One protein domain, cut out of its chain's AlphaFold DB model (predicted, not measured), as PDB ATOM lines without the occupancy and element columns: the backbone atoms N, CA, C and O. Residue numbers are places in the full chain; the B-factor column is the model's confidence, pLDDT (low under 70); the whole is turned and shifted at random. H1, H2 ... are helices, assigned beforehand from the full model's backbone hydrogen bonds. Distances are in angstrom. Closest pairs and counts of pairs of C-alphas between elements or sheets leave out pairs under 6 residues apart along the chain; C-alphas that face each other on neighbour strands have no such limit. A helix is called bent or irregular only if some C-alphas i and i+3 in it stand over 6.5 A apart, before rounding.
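AT A GLANCE: This is residues 18 to 87 of the 87 residues of an uncharacterized protein of Escherichia coli (UniProt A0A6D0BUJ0). One long, bent helix, H1, makes the length of this domain, and its first part, residues 18 to 36, sticks out as a free arm. Near the other end the chain turns and folds back, so that the shorter helix H2 packs on the last arm of H1, and the very short H3 follows at the far end of H2. The printed part has 70 residues with three named helices, H1, H2 and H3 in that order along the chain, and no named strand; the class is all helix. The whole is extended, with a radius of gyration of the C-alphas of 17.7 A, and its outline is a rod spanning 63 by 18 by 14 A.

HOW THE PARTS SIT: The longest helix is H1, residues 18 to 57, assigned as one helix by its hydrogen bonds but bent: C-alphas 43 and 46 are 6.5 A apart. Its arms are H1a, residues 18 to 43, and H1b, residues 46 to 57, and their lines stand at a shallow tilt of 33 degrees, only just short of steep. H1b touches H2, residues 67 to 79, which meets it with residues 67 to 72 alone; the closest C-alphas are those of Ala 52 and Lys 68, 4.7 A apart. H1b and H2 run opposite ways at a steep tilt of 48 degrees. With residues 72 to 76 alone H2 touches H3, residues 83 to 86, and the closest C-alphas, those of Ser 76 and Ile 83, are 5.3 A apart. H1a and H3 are close but not clearly touching, with the C-alphas of Val 41 and Phe 86 closest at 6.1 A. H1a and H2 are apart, and H1b and H3 are only just apart, at 8.5 A. In H1a, H1b and H2 every O i to N i+4 pair is within hydrogen-bond range; H3 is too short for such a pair, and its one O i to N i+3 pair is within range.

IN THESE COORDINATES: H1a begins at C-alpha 18, (-26.446, 13.518, 84.762), and measures 37.4 A from first to last C-alpha. H1b measures 17.3 A and ends at C-alpha 57, (-41.505, 69.655, 76.954). H2 measures 18.2 A. H3 measures 5.9 A and ends at C-alpha 86, (-40.053, 48.382, 77.473).

THE WHOLE: The two C-alphas farthest apart are those of Ala 18 and Glu 61, at 63.2 A. Without residues 18 to 36, which stand free, the body has 51 residues and spans 36 by 19 by 15 A. The printed part has no cut and ends at Lys 87, the chain's last residue. The link from H1 to H2, 9 residues, is short; the link from H2 to H3, 3 residues, is tight. The mean pLDDT of the printed part is 94.5, and no printed residue is under 70.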
ATOM      1  N   ALA A  18     -27.180  12.411  85.373       93.12
ATOM      2  CA  ALA A  18     -26.446  13.518  84.762       93.12
ATOM      3  C   ALA A  18     -27.332  14.362  83.834       93.12
ATOM      4  O   ALA A  18     -27.145  15.573  83.752       93.12
ATOM      5  N   GLN A  19     -28.286  13.735  83.143       92.12
ATOM      6  CA  GLN A  19     -29.264  14.425  82.311       92.12
ATOM      7  C   GLN A  19     -30.273  15.191  83.171       92.12
ATOM      8  O   GLN A  19     -30.481  16.369  82.913       92.12
ATOM      9  N   GLU A  20     -30.811  14.575  84.225       92.94
ATOM     10  CA  GLU A  20     -31.750  15.231  85.149       92.94
ATOM     11  C   GLU A  20     -31.130  16.483  85.780       92.94
ATOM     12  O   GLU A  20     -31.682  17.571  85.664       92.94
ATOM     13  N   ARG A  21     -29.901  16.386  86.309       95.38
ATOM     14  CA  ARG A  21     -29.196  17.552  86.873       95.38
ATOM     15  C   ARG A  21     -28.944  18.673  85.863       95.38
ATOM     16  O   ARG A  21     -28.918  19.840  86.244       95.38
ATOM     17  N   ARG A  22     -28.709  18.343  84.587       95.62
ATOM     18  CA  ARG A  22     -28.544  19.357  83.532       95.62
ATOM     19  C   ARG A  22     -29.865  20.051  83.237       95.62
ATOM     20  O   ARG A  22     -29.864  21.263  83.083       95.62
ATOM     21  N   GLU A  23     -30.957  19.300  83.165       96.25
ATOM     22  CA  GLU A  23     -32.293  19.850  82.936       96.25
ATOM     23  C   GLU A  23     -32.734  20.742  84.102       96.25
ATOM     24  O   GLU A  23     -33.099  21.888  83.863       96.25
ATOM     25  N   GLU A  24     -32.568  20.293  85.350       97.44
ATOM     26  CA  GLU A  24     -32.836  21.108  86.546       97.44
ATOM     27  C   GLU A  24     -32.015  22.403  86.563       97.44
ATOM     28  O   GLU A  24     -32.488  23.461  86.979       97.44
ATOM     29  N   PHE A  25     -30.751  22.339  86.139       97.31
ATOM     30  CA  PHE A  25     -29.915  23.530  86.060       97.31
ATOM     31  C   PHE A  25     -30.383  24.483  84.956       97.31
ATOM     32  O   PHE A  25     -30.432  25.688  85.188       97.31
ATOM     33  N   GLN A  26     -30.752  23.966  83.782       98.06
ATOM     34  CA  GLN A  26     -31.299  24.785  82.697       98.06
ATOM     35  C   GLN A  26     -32.613  25.455  83.103       98.06
ATOM     36  O   GLN A  26     -32.786  26.642  82.848       98.06
ATOM     37  N   GLU A  27     -33.491  24.741  83.808       98.00
ATOM     38  CA  GLU A  27     -34.720  25.311  84.363       98.00
ATOM     39  C   GLU A  27     -34.410  26.459  85.331       98.00
ATOM     40  O   GLU A  27     -34.948  27.555  85.188       98.00
ATOM     41  N   LYS A  28     -33.453  26.273  86.250       98.31
ATOM     42  CA  LYS A  28     -33.010  27.349  87.151       98.31
ATOM     43  C   LYS A  28     -32.456  28.553  86.395       98.31
ATOM     44  O   LYS A  28     -32.734  29.685  86.790       98.31
ATOM     45  N   VAL A  29     -31.672  28.332  85.338       98.38
ATOM     46  CA  VAL A  29     -31.143  29.414  84.493       98.38
ATOM     47  C   VAL A  29     -32.284  30.166  83.812       98.38
ATOM     48  O   VAL A  29     -32.289  31.392  83.866       98.38
ATOM     49  N   MET A  30     -33.261  29.458  83.239       98.19
ATOM     50  CA  MET A  30     -34.435  30.072  82.613       98.19
ATOM     51  C   MET A  30     -35.233  30.909  83.615       98.19
ATOM     52  O   MET A  30     -35.403  32.103  83.396       98.19
ATOM     53  N   CYS A  31     -35.612  30.341  84.763       97.81
ATOM     54  CA  CYS A  31     -36.344  31.081  85.794       97.81
ATOM     55  C   CYS A  31     -35.560  32.293  86.321       97.81
ATOM     56  O   CYS A  31     -36.140  33.335  86.619       97.81
ATOM     57  N   SER A  32     -34.233  32.176  86.439       98.19
ATOM     58  CA  SER A  32     -33.387  33.301  86.858       98.19
ATOM     59  C   SER A  32     -33.341  34.398  85.795       98.19
ATOM     60  O   SER A  32     -33.345  35.579  86.138       98.19
ATOM     61  N   ALA A  33     -33.294  34.025  84.514       97.06
ATOM     62  CA  ALA A  33     -33.330  34.971  83.407       97.06
ATOM     63  C   ALA A  33     -34.673  35.713  83.351       97.06
ATOM     64  O   ALA A  33     -34.667  36.934  83.211       97.06
ATOM     65  N   ASP A  34     -35.788  35.004  83.547       95.25
ATOM     66  CA  ASP A  34     -37.127  35.600  83.613       95.25
ATOM     67  C   ASP A  34     -37.225  36.610  84.765       95.25
ATOM     68  O   ASP A  34     -37.609  37.758  84.556       95.25
ATOM     69  N   TYR A  35     -36.754  36.237  85.961       95.44
ATOM     70  CA  TYR A  35     -36.698  37.152  87.104       95.44
ATOM     71  C   TYR A  35     -35.891  38.425  86.804       95.44
ATOM     72  O   TYR A  35     -36.311  39.532  87.146       95.44
ATOM     73  N   ILE A  36     -34.726  38.289  86.163       94.88
ATOM     74  CA  ILE A  36     -33.891  39.440  85.795       94.88
ATOM     75  C   ILE A  36     -34.596  40.308  84.746       94.88
ATOM     76  O   ILE A  36     -34.539  41.534  84.851       94.88
ATOM     77  N   ALA A  37     -35.259  39.703  83.759       91.06
ATOM     78  CA  ALA A  37     -36.001  40.428  82.734       91.06
ATOM     79  C   ALA A  37     -37.147  41.250  83.346       91.06
ATOM     80  O   ALA A  37     -37.261  42.441  83.051       91.06
ATOM     81  N   ASP A  38     -37.914  40.668  84.269       91.25
ATOM     82  CA  ASP A  38     -38.979  41.375  84.986       91.25
ATOM     83  C   ASP A  38     -38.420  42.565  85.780       91.25
ATOM     84  O   ASP A  38     -38.911  43.692  85.667       91.25
ATOM     85  N   LYS A  39     -37.323  42.358  86.523       94.00
ATOM     86  CA  LYS A  39     -36.665  43.434  87.286       94.00
ATOM     87  C   LYS A  39     -36.071  44.527  86.413       94.00
ATOM     88  O   LYS A  39     -36.100  45.698  86.805       94.00
ATOM     89  N   PHE A  40     -35.559  44.180  85.238       90.69
ATOM     90  CA  PHE A  40     -35.098  45.161  84.265       90.69
ATOM     91  C   PHE A  40     -36.249  46.076  83.831       90.69
ATOM     92  O   PHE A  40     -36.103  47.297  83.888       90.69
ATOM     93  N   VAL A  41     -37.406  45.513  83.470       88.44
ATOM     94  CA  VAL A  41     -38.577  46.299  83.047       88.44
ATOM     95  C   VAL A  41     -39.103  47.172  84.183       88.44
ATOM     96  O   VAL A  41     -39.313  48.369  83.975       88.44
ATOM     97  N   GLU A  42     -39.250  46.611  85.388       91.81
ATOM     98  CA  GLU A  42     -39.669  47.356  86.586       91.81
ATOM     99  C   GLU A  42     -38.759  48.559  86.870       91.81
ATOM    100  O   GLU A  42     -39.241  49.620  87.262       91.81
ATOM    101  N   THR A  43     -37.451  48.412  86.650       92.19
ATOM    102  CA  THR A  43     -36.465  49.467  86.919       92.19
ATOM    103  C   THR A  43     -36.419  50.516  85.808       92.19
ATOM    104  O   THR A  43     -36.307  51.710  86.077       92.19
ATOM    105  N   VAL A  44     -36.479  50.088  84.546       91.56
ATOM    106  CA  VAL A  44     -36.276  50.975  83.393       91.56
ATOM    107  C   VAL A  44     -37.534  51.771  83.059       91.56
ATOM    108  O   VAL A  44     -37.418  52.929  82.665       91.56
ATOM    109  N   ARG A  45     -38.734  51.204  83.232       91.62
ATOM    110  CA  ARG A  45     -39.984  51.873  82.837       91.62
ATOM    111  C   ARG A  45     -40.186  53.238  83.525       91.62
ATOM    112  O   ARG A  45     -40.419  54.201  82.796       91.62
ATOM    113  N   PRO A  46     -40.015  53.390  84.855       94.25
ATOM    114  CA  PRO A  46     -40.138  54.697  85.504       94.25
ATOM    115  C   PRO A  46     -39.118  55.722  84.990       94.25
ATOM    116  O   PRO A  46     -39.455  56.888  84.816       94.25
ATOM    117  N   LEU A  47     -37.887  55.286  84.694       95.00
ATOM    118  CA  LEU A  47     -36.843  56.155  84.141       95.00
ATOM    119  C   LEU A  47     -37.183  56.619  82.722       95.00
ATOM    120  O   LEU A  47     -36.946  57.775  82.376       95.00
ATOM    121  N   VAL A  48     -37.739  55.730  81.894       95.06
ATOM    122  CA  VAL A  48     -38.217  56.088  80.553       95.06
ATOM    123  C   VAL A  48     -39.316  57.133  80.645       95.06
ATOM    124  O   VAL A  48     -39.269  58.095  79.888       95.06
ATOM    125  N   ASP A  49     -40.274  56.956  81.553       94.88
ATOM    126  CA  ASP A  49     -41.387  57.890  81.729       94.88
ATOM    127  C   ASP A  49     -40.884  59.267  82.185       94.88
ATOM    128  O   ASP A  49     -41.165  60.268  81.529       94.88
ATOM    129  N   GLU A  50     -40.034  59.314  83.217       96.62
ATOM    130  CA  GLU A  50     -39.459  60.564  83.725       96.62
ATOM    131  C   GLU A  50     -38.670  61.329  82.649       96.62
ATOM    132  O   GLU A  50     -38.807  62.547  82.498       96.62
ATOM    133  N   VAL A  51     -37.816  60.631  81.896       97.19
ATOM    134  CA  VAL A  51     -36.999  61.254  80.848       97.19
ATOM    135  C   VAL A  51     -37.863  61.654  79.655       97.19
ATOM    136  O   VAL A  51     -37.640  62.717  79.075       97.19
ATOM    137  N   ALA A  52     -38.854  60.840  79.287       96.75
ATOM    138  CA  ALA A  52     -39.758  61.148  78.190       96.75
ATOM    139  C   ALA A  52     -40.590  62.402  78.465       96.75
ATOM    140  O   ALA A  52     -40.732  63.213  77.555       96.75
ATOM    141  N   ASP A  53     -41.087  62.589  79.688       97.00
ATOM    142  CA  ASP A  53     -41.864  63.774  80.062       97.00
ATOM    143  C   ASP A  53     -41.028  65.054  79.941       97.00
ATOM    144  O   ASP A  53     -41.476  66.046  79.360       97.00
ATOM    145  N   LYS A  54     -39.771  65.014  80.406       97.56
ATOM    146  CA  LYS A  54     -38.819  66.126  80.242       97.56
ATOM    147  C   LYS A  54     -38.576  66.421  78.763       97.56
ATOM    148  O   LYS A  54     -38.803  67.542  78.315       97.56
ATOM    149  N   LEU A  55     -38.206  65.402  77.985       97.75
ATOM    150  CA  LEU A  55     -37.958  65.542  76.548       97.75
ATOM    151  C   LEU A  55     -39.195  66.007  75.769       97.75
ATOM    152  O   LEU A  55     -39.053  66.688  74.760       97.75
ATOM    153  N   GLN A  56     -40.404  65.658  76.213       97.44
ATOM    154  CA  GLN A  56     -41.640  66.069  75.551       97.44
ATOM    155  C   GLN A  56     -41.859  67.580  75.649       97.44
ATOM    156  O   GLN A  56     -42.377  68.168  74.702       97.44
ATOM    157  N   SER A  57     -41.443  68.200  76.759       95.75
ATOM    158  CA  SER A  57     -41.505  69.655  76.954       95.75
ATOM    159  C   SER A  57     -40.482  70.431  76.117       95.75
ATOM    160  O   SER A  57     -40.703  71.596  75.801       95.75
ATOM    161  N   GLU A  58     -39.390  69.774  75.722       96.56
ATOM    162  CA  GLU A  58     -38.322  70.333  74.884       96.56
ATOM    163  C   GLU A  58     -38.496  69.978  73.394       96.56
ATOM    164  O   GLU A  58     -37.685  70.376  72.555       96.56
ATOM    165  N   MET A  59     -39.531  69.203  73.050       96.81
ATOM    166  CA  MET A  59     -39.755  68.719  71.691       96.81
ATOM    167  C   MET A  59     -40.190  69.875  70.773       96.81
ATOM    168  O   MET A  59     -41.136  70.584  71.118       96.81
ATOM    169  N   PRO A  60     -39.557  70.059  69.597       97.06
ATOM    170  CA  PRO A  60     -39.988  71.067  68.629       97.06
ATOM    171  C   PRO A  60     -41.447  70.868  68.193       97.06
ATOM    172  O   PRO A  60     -41.883  69.734  67.996       97.06
ATOM    173  N   GLU A  61     -42.190  71.965  68.019       92.94
ATOM    174  CA  GLU A  61     -43.630  71.940  67.698       92.94
ATOM    175  C   GLU A  61     -43.948  71.299  66.338       92.94
ATOM    176  O   GLU A  61     -45.026  70.740  66.149       92.94
ATOM    177  N   ASP A  62     -43.013  71.366  65.390       95.62
ATOM    178  CA  ASP A  62     -43.130  70.787  64.049       95.62
ATOM    179  C   ASP A  62     -42.744  69.301  64.000       95.62
ATOM    180  O   ASP A  62     -42.876  68.645  62.962       95.62
ATOM    181  N   MET A  63     -42.262  68.747  65.113       95.69
ATOM    182  CA  MET A  63     -41.818  67.368  65.175       95.69
ATOM    183  C   MET A  63     -43.001  66.426  65.420       95.69
ATOM    184  O   MET A  63     -43.648  66.458  66.461       95.69
ATOM    185  N   GLU A  64     -43.247  65.510  64.481       93.50
ATOM    186  CA  GLU A  64     -44.277  64.480  64.645       93.50
ATOM    187  C   GLU A  64     -43.882  63.403  65.678       93.50
ATOM    188  O   GLU A  64     -42.706  63.032  65.830       93.50
ATOM    189  N   GLY A  65     -44.897  62.834  66.338       94.62
ATOM    190  CA  GLY A  65     -44.766  61.732  67.294       94.62
ATOM    191  C   GLY A  65     -44.612  62.192  68.746       94.62
ATOM    192  O   GLY A  65     -45.025  63.287  69.109       94.62
ATOM    193  N   THR A  66     -44.049  61.328  69.594       96.56
ATOM    194  CA  THR A  66     -43.793  61.638  71.010       96.56
ATOM    195  C   THR A  66     -42.327  61.436  71.357       96.56
ATOM    196  O   THR A  66     -41.652  60.559  70.799       96.56
ATOM    197  N   ALA A  67     -41.840  62.196  72.337       97.06
ATOM    198  CA  ALA A  67     -40.499  62.017  72.879       97.06
ATOM    199  C   ALA A  67     -40.301  60.593  73.425       97.06
ATOM    200  O   ALA A  67     -39.261  59.977  73.193       97.06
ATOM    201  N   LYS A  68     -41.342  60.020  74.049       96.38
ATOM    202  CA  LYS A  68     -41.340  58.634  74.538       96.38
ATOM    203  C   LYS A  68     -41.091  57.622  73.422       96.38
ATOM    204  O   LYS A  68     -40.244  56.748  73.572       96.38
ATOM    205  N   ALA A  69     -41.793  57.733  72.291       95.56
ATOM    206  CA  ALA A  69     -41.624  56.802  71.173       95.56
ATOM    207  C   ALA A  69     -40.202  56.862  70.589       95.56
ATOM    208  O   ALA A  69     -39.600  55.823  70.313       95.56
ATOM    209  N   ARG A  70     -39.644  58.072  70.465       95.88
ATOM    210  CA  ARG A  70     -38.268  58.300  69.995       95.88
ATOM    211  C   ARG A  70     -37.233  57.749  70.976       95.88
ATOM    212  O   ARG A  70     -36.300  57.063  70.565       95.88
ATOM    213  N   LEU A  71     -37.428  57.985  72.273       96.25
ATOM    214  CA  LEU A  71     -36.565  57.458  73.328       96.25
ATOM    215  C   LEU A  71     -36.567  55.924  73.334       96.25
ATOM    216  O   LEU A  71     -35.503  55.310  73.342       96.25
ATOM    217  N   LEU A  72     -37.746  55.304  73.262       95.75
ATOM    218  CA  LEU A  72     -37.889  53.850  73.200       95.75
ATOM    219  C   LEU A  72     -37.221  53.243  71.960       95.75
ATOM    220  O   LEU A  72     -36.619  52.173  72.056       95.75
ATOM    221  N   PHE A  73     -37.290  53.920  70.811       95.56
ATOM    222  CA  PHE A  73     -36.578  53.509  69.602       95.56
ATOM    223  C   PHE A  73     -35.050  53.566  69.775       95.56
ATOM    224  O   PHE A  73     -34.339  52.645  69.383       95.56
ATOM    225  N   GLU A  74     -34.511  54.610  70.405       96.38
ATOM    226  CA  GLU A  74     -33.066  54.666  70.656       96.38
ATOM    227  C   GLU A  74     -32.605  53.642  71.701       96.38
ATOM    228  O   GLU A  74     -31.511  53.086  71.582       96.38
ATOM    229  N   LEU A  75     -33.426  53.354  72.714       95.25
ATOM    230  CA  LEU A  75     -33.135  52.305  73.692       95.25
ATOM    231  C   LEU A  75     -33.151  50.919  73.038       95.25
ATOM    232  O   LEU A  75     -32.212  50.150  73.238       95.25
ATOM    233  N   SER A  76     -34.152  50.622  72.207       95.44
ATOM    234  CA  SER A  76     -34.232  49.352  71.474       95.44
ATOM    235  C   SER A  76     -32.979  49.124  70.620       95.44
ATOM    236  O   SER A  76     -32.359  48.061  70.695       95.44
ATOM    237  N   ARG A  77     -32.515  50.163  69.912       96.75
ATOM    238  CA  ARG A  77     -31.284  50.133  69.111       96.75
ATOM    239  C   ARG A  77     -30.022  49.911  69.950       96.75
ATOM    240  O   ARG A  77     -29.149  49.159  69.526       96.75
ATOM    241  N   ARG A  78     -29.894  50.562  71.112       95.44
ATOM    242  CA  ARG A  78     -28.703  50.450  71.981       95.44
ATOM    243  C   ARG A  78     -28.606  49.103  72.692       95.44
ATOM    244  O   ARG A  78     -27.506  48.579  72.827       95.44
ATOM    245  N   PHE A  79     -29.735  48.562  73.140       92.00
ATOM    246  CA  PHE A  79     -29.782  47.294  73.871       92.00
ATOM    247  C   PHE A  79     -29.953  46.073  72.960       92.00
ATOM    248  O   PHE A  79     -29.799  44.949  73.426       92.00
ATOM    249  N   GLY A  80     -30.258  46.271  71.674       94.56
ATOM    250  CA  GLY A  80     -30.509  45.168  70.745       94.56
ATOM    251  C   GLY A  80     -31.776  44.379  71.084       94.56
ATOM    252  O   GLY A  80     -31.839  43.180  70.825       94.56
ATOM    253  N   VAL A  81     -32.775  45.037  71.681       91.62
ATOM    254  CA  VAL A  81     -34.055  44.433  72.089       91.62
ATOM    255  C   VAL A  81     -35.216  45.101  71.366       91.62
ATOM    256  O   VAL A  81     -35.085  46.209  70.857       91.62
ATOM    257  N   SER A  82     -36.375  44.446  71.311       93.12
ATOM    258  CA  SER A  82     -37.580  45.044  70.728       93.12
ATOM    259  C   SER A  82     -38.059  46.243  71.554       93.12
ATOM    260  O   SER A  82     -37.960  46.249  72.776       93.12
ATOM    261  N   ILE A  83     -38.695  47.228  70.912       90.62
ATOM    262  CA  ILE A  83     -39.401  48.313  71.624       90.62
ATOM    263  C   ILE A  83     -40.462  47.745  72.584       90.62
ATOM    264  O   ILE A  83     -40.720  48.322  73.637       90.62
ATOM    265  N   SER A  84     -41.063  46.595  72.250       89.44
ATOM    266  CA  SER A  84     -42.036  45.921  73.118       89.44
ATOM    267  C   SER A  84     -41.452  45.447  74.448       89.44
ATOM    268  O   SER A  84     -42.222  45.224  75.369       89.44
ATOM    269  N   THR A  85     -40.127  45.323  74.566       86.88
ATOM    270  CA  THR A  85     -39.444  44.953  75.814       86.88
ATOM    271  C   THR A  85     -39.601  46.020  76.899       86.88
ATOM    272  O   THR A  85     -39.506  45.703  78.074       86.88
ATOM    273  N   PHE A  86     -39.868  47.275  76.526       85.31
ATOM    274  CA  PHE A  86     -40.053  48.382  77.473       85.31
ATOM    275  C   PHE A  86     -41.527  48.718  77.743       85.31
ATOM    276  O   PHE A  86     -41.814  49.653  78.494       85.31
ATOM    277  N   LYS A  87     -42.454  48.018  77.073       75.44
ATOM    278  CA  LYS A  87     -43.895  48.196  77.283       75.44
ATOM    279  C   LYS A  87     -44.346  47.573  78.588       75.44
ATOM    280  O   LYS A  87     -43.609  46.728  79.136       75.44
TER     281      LYS A  87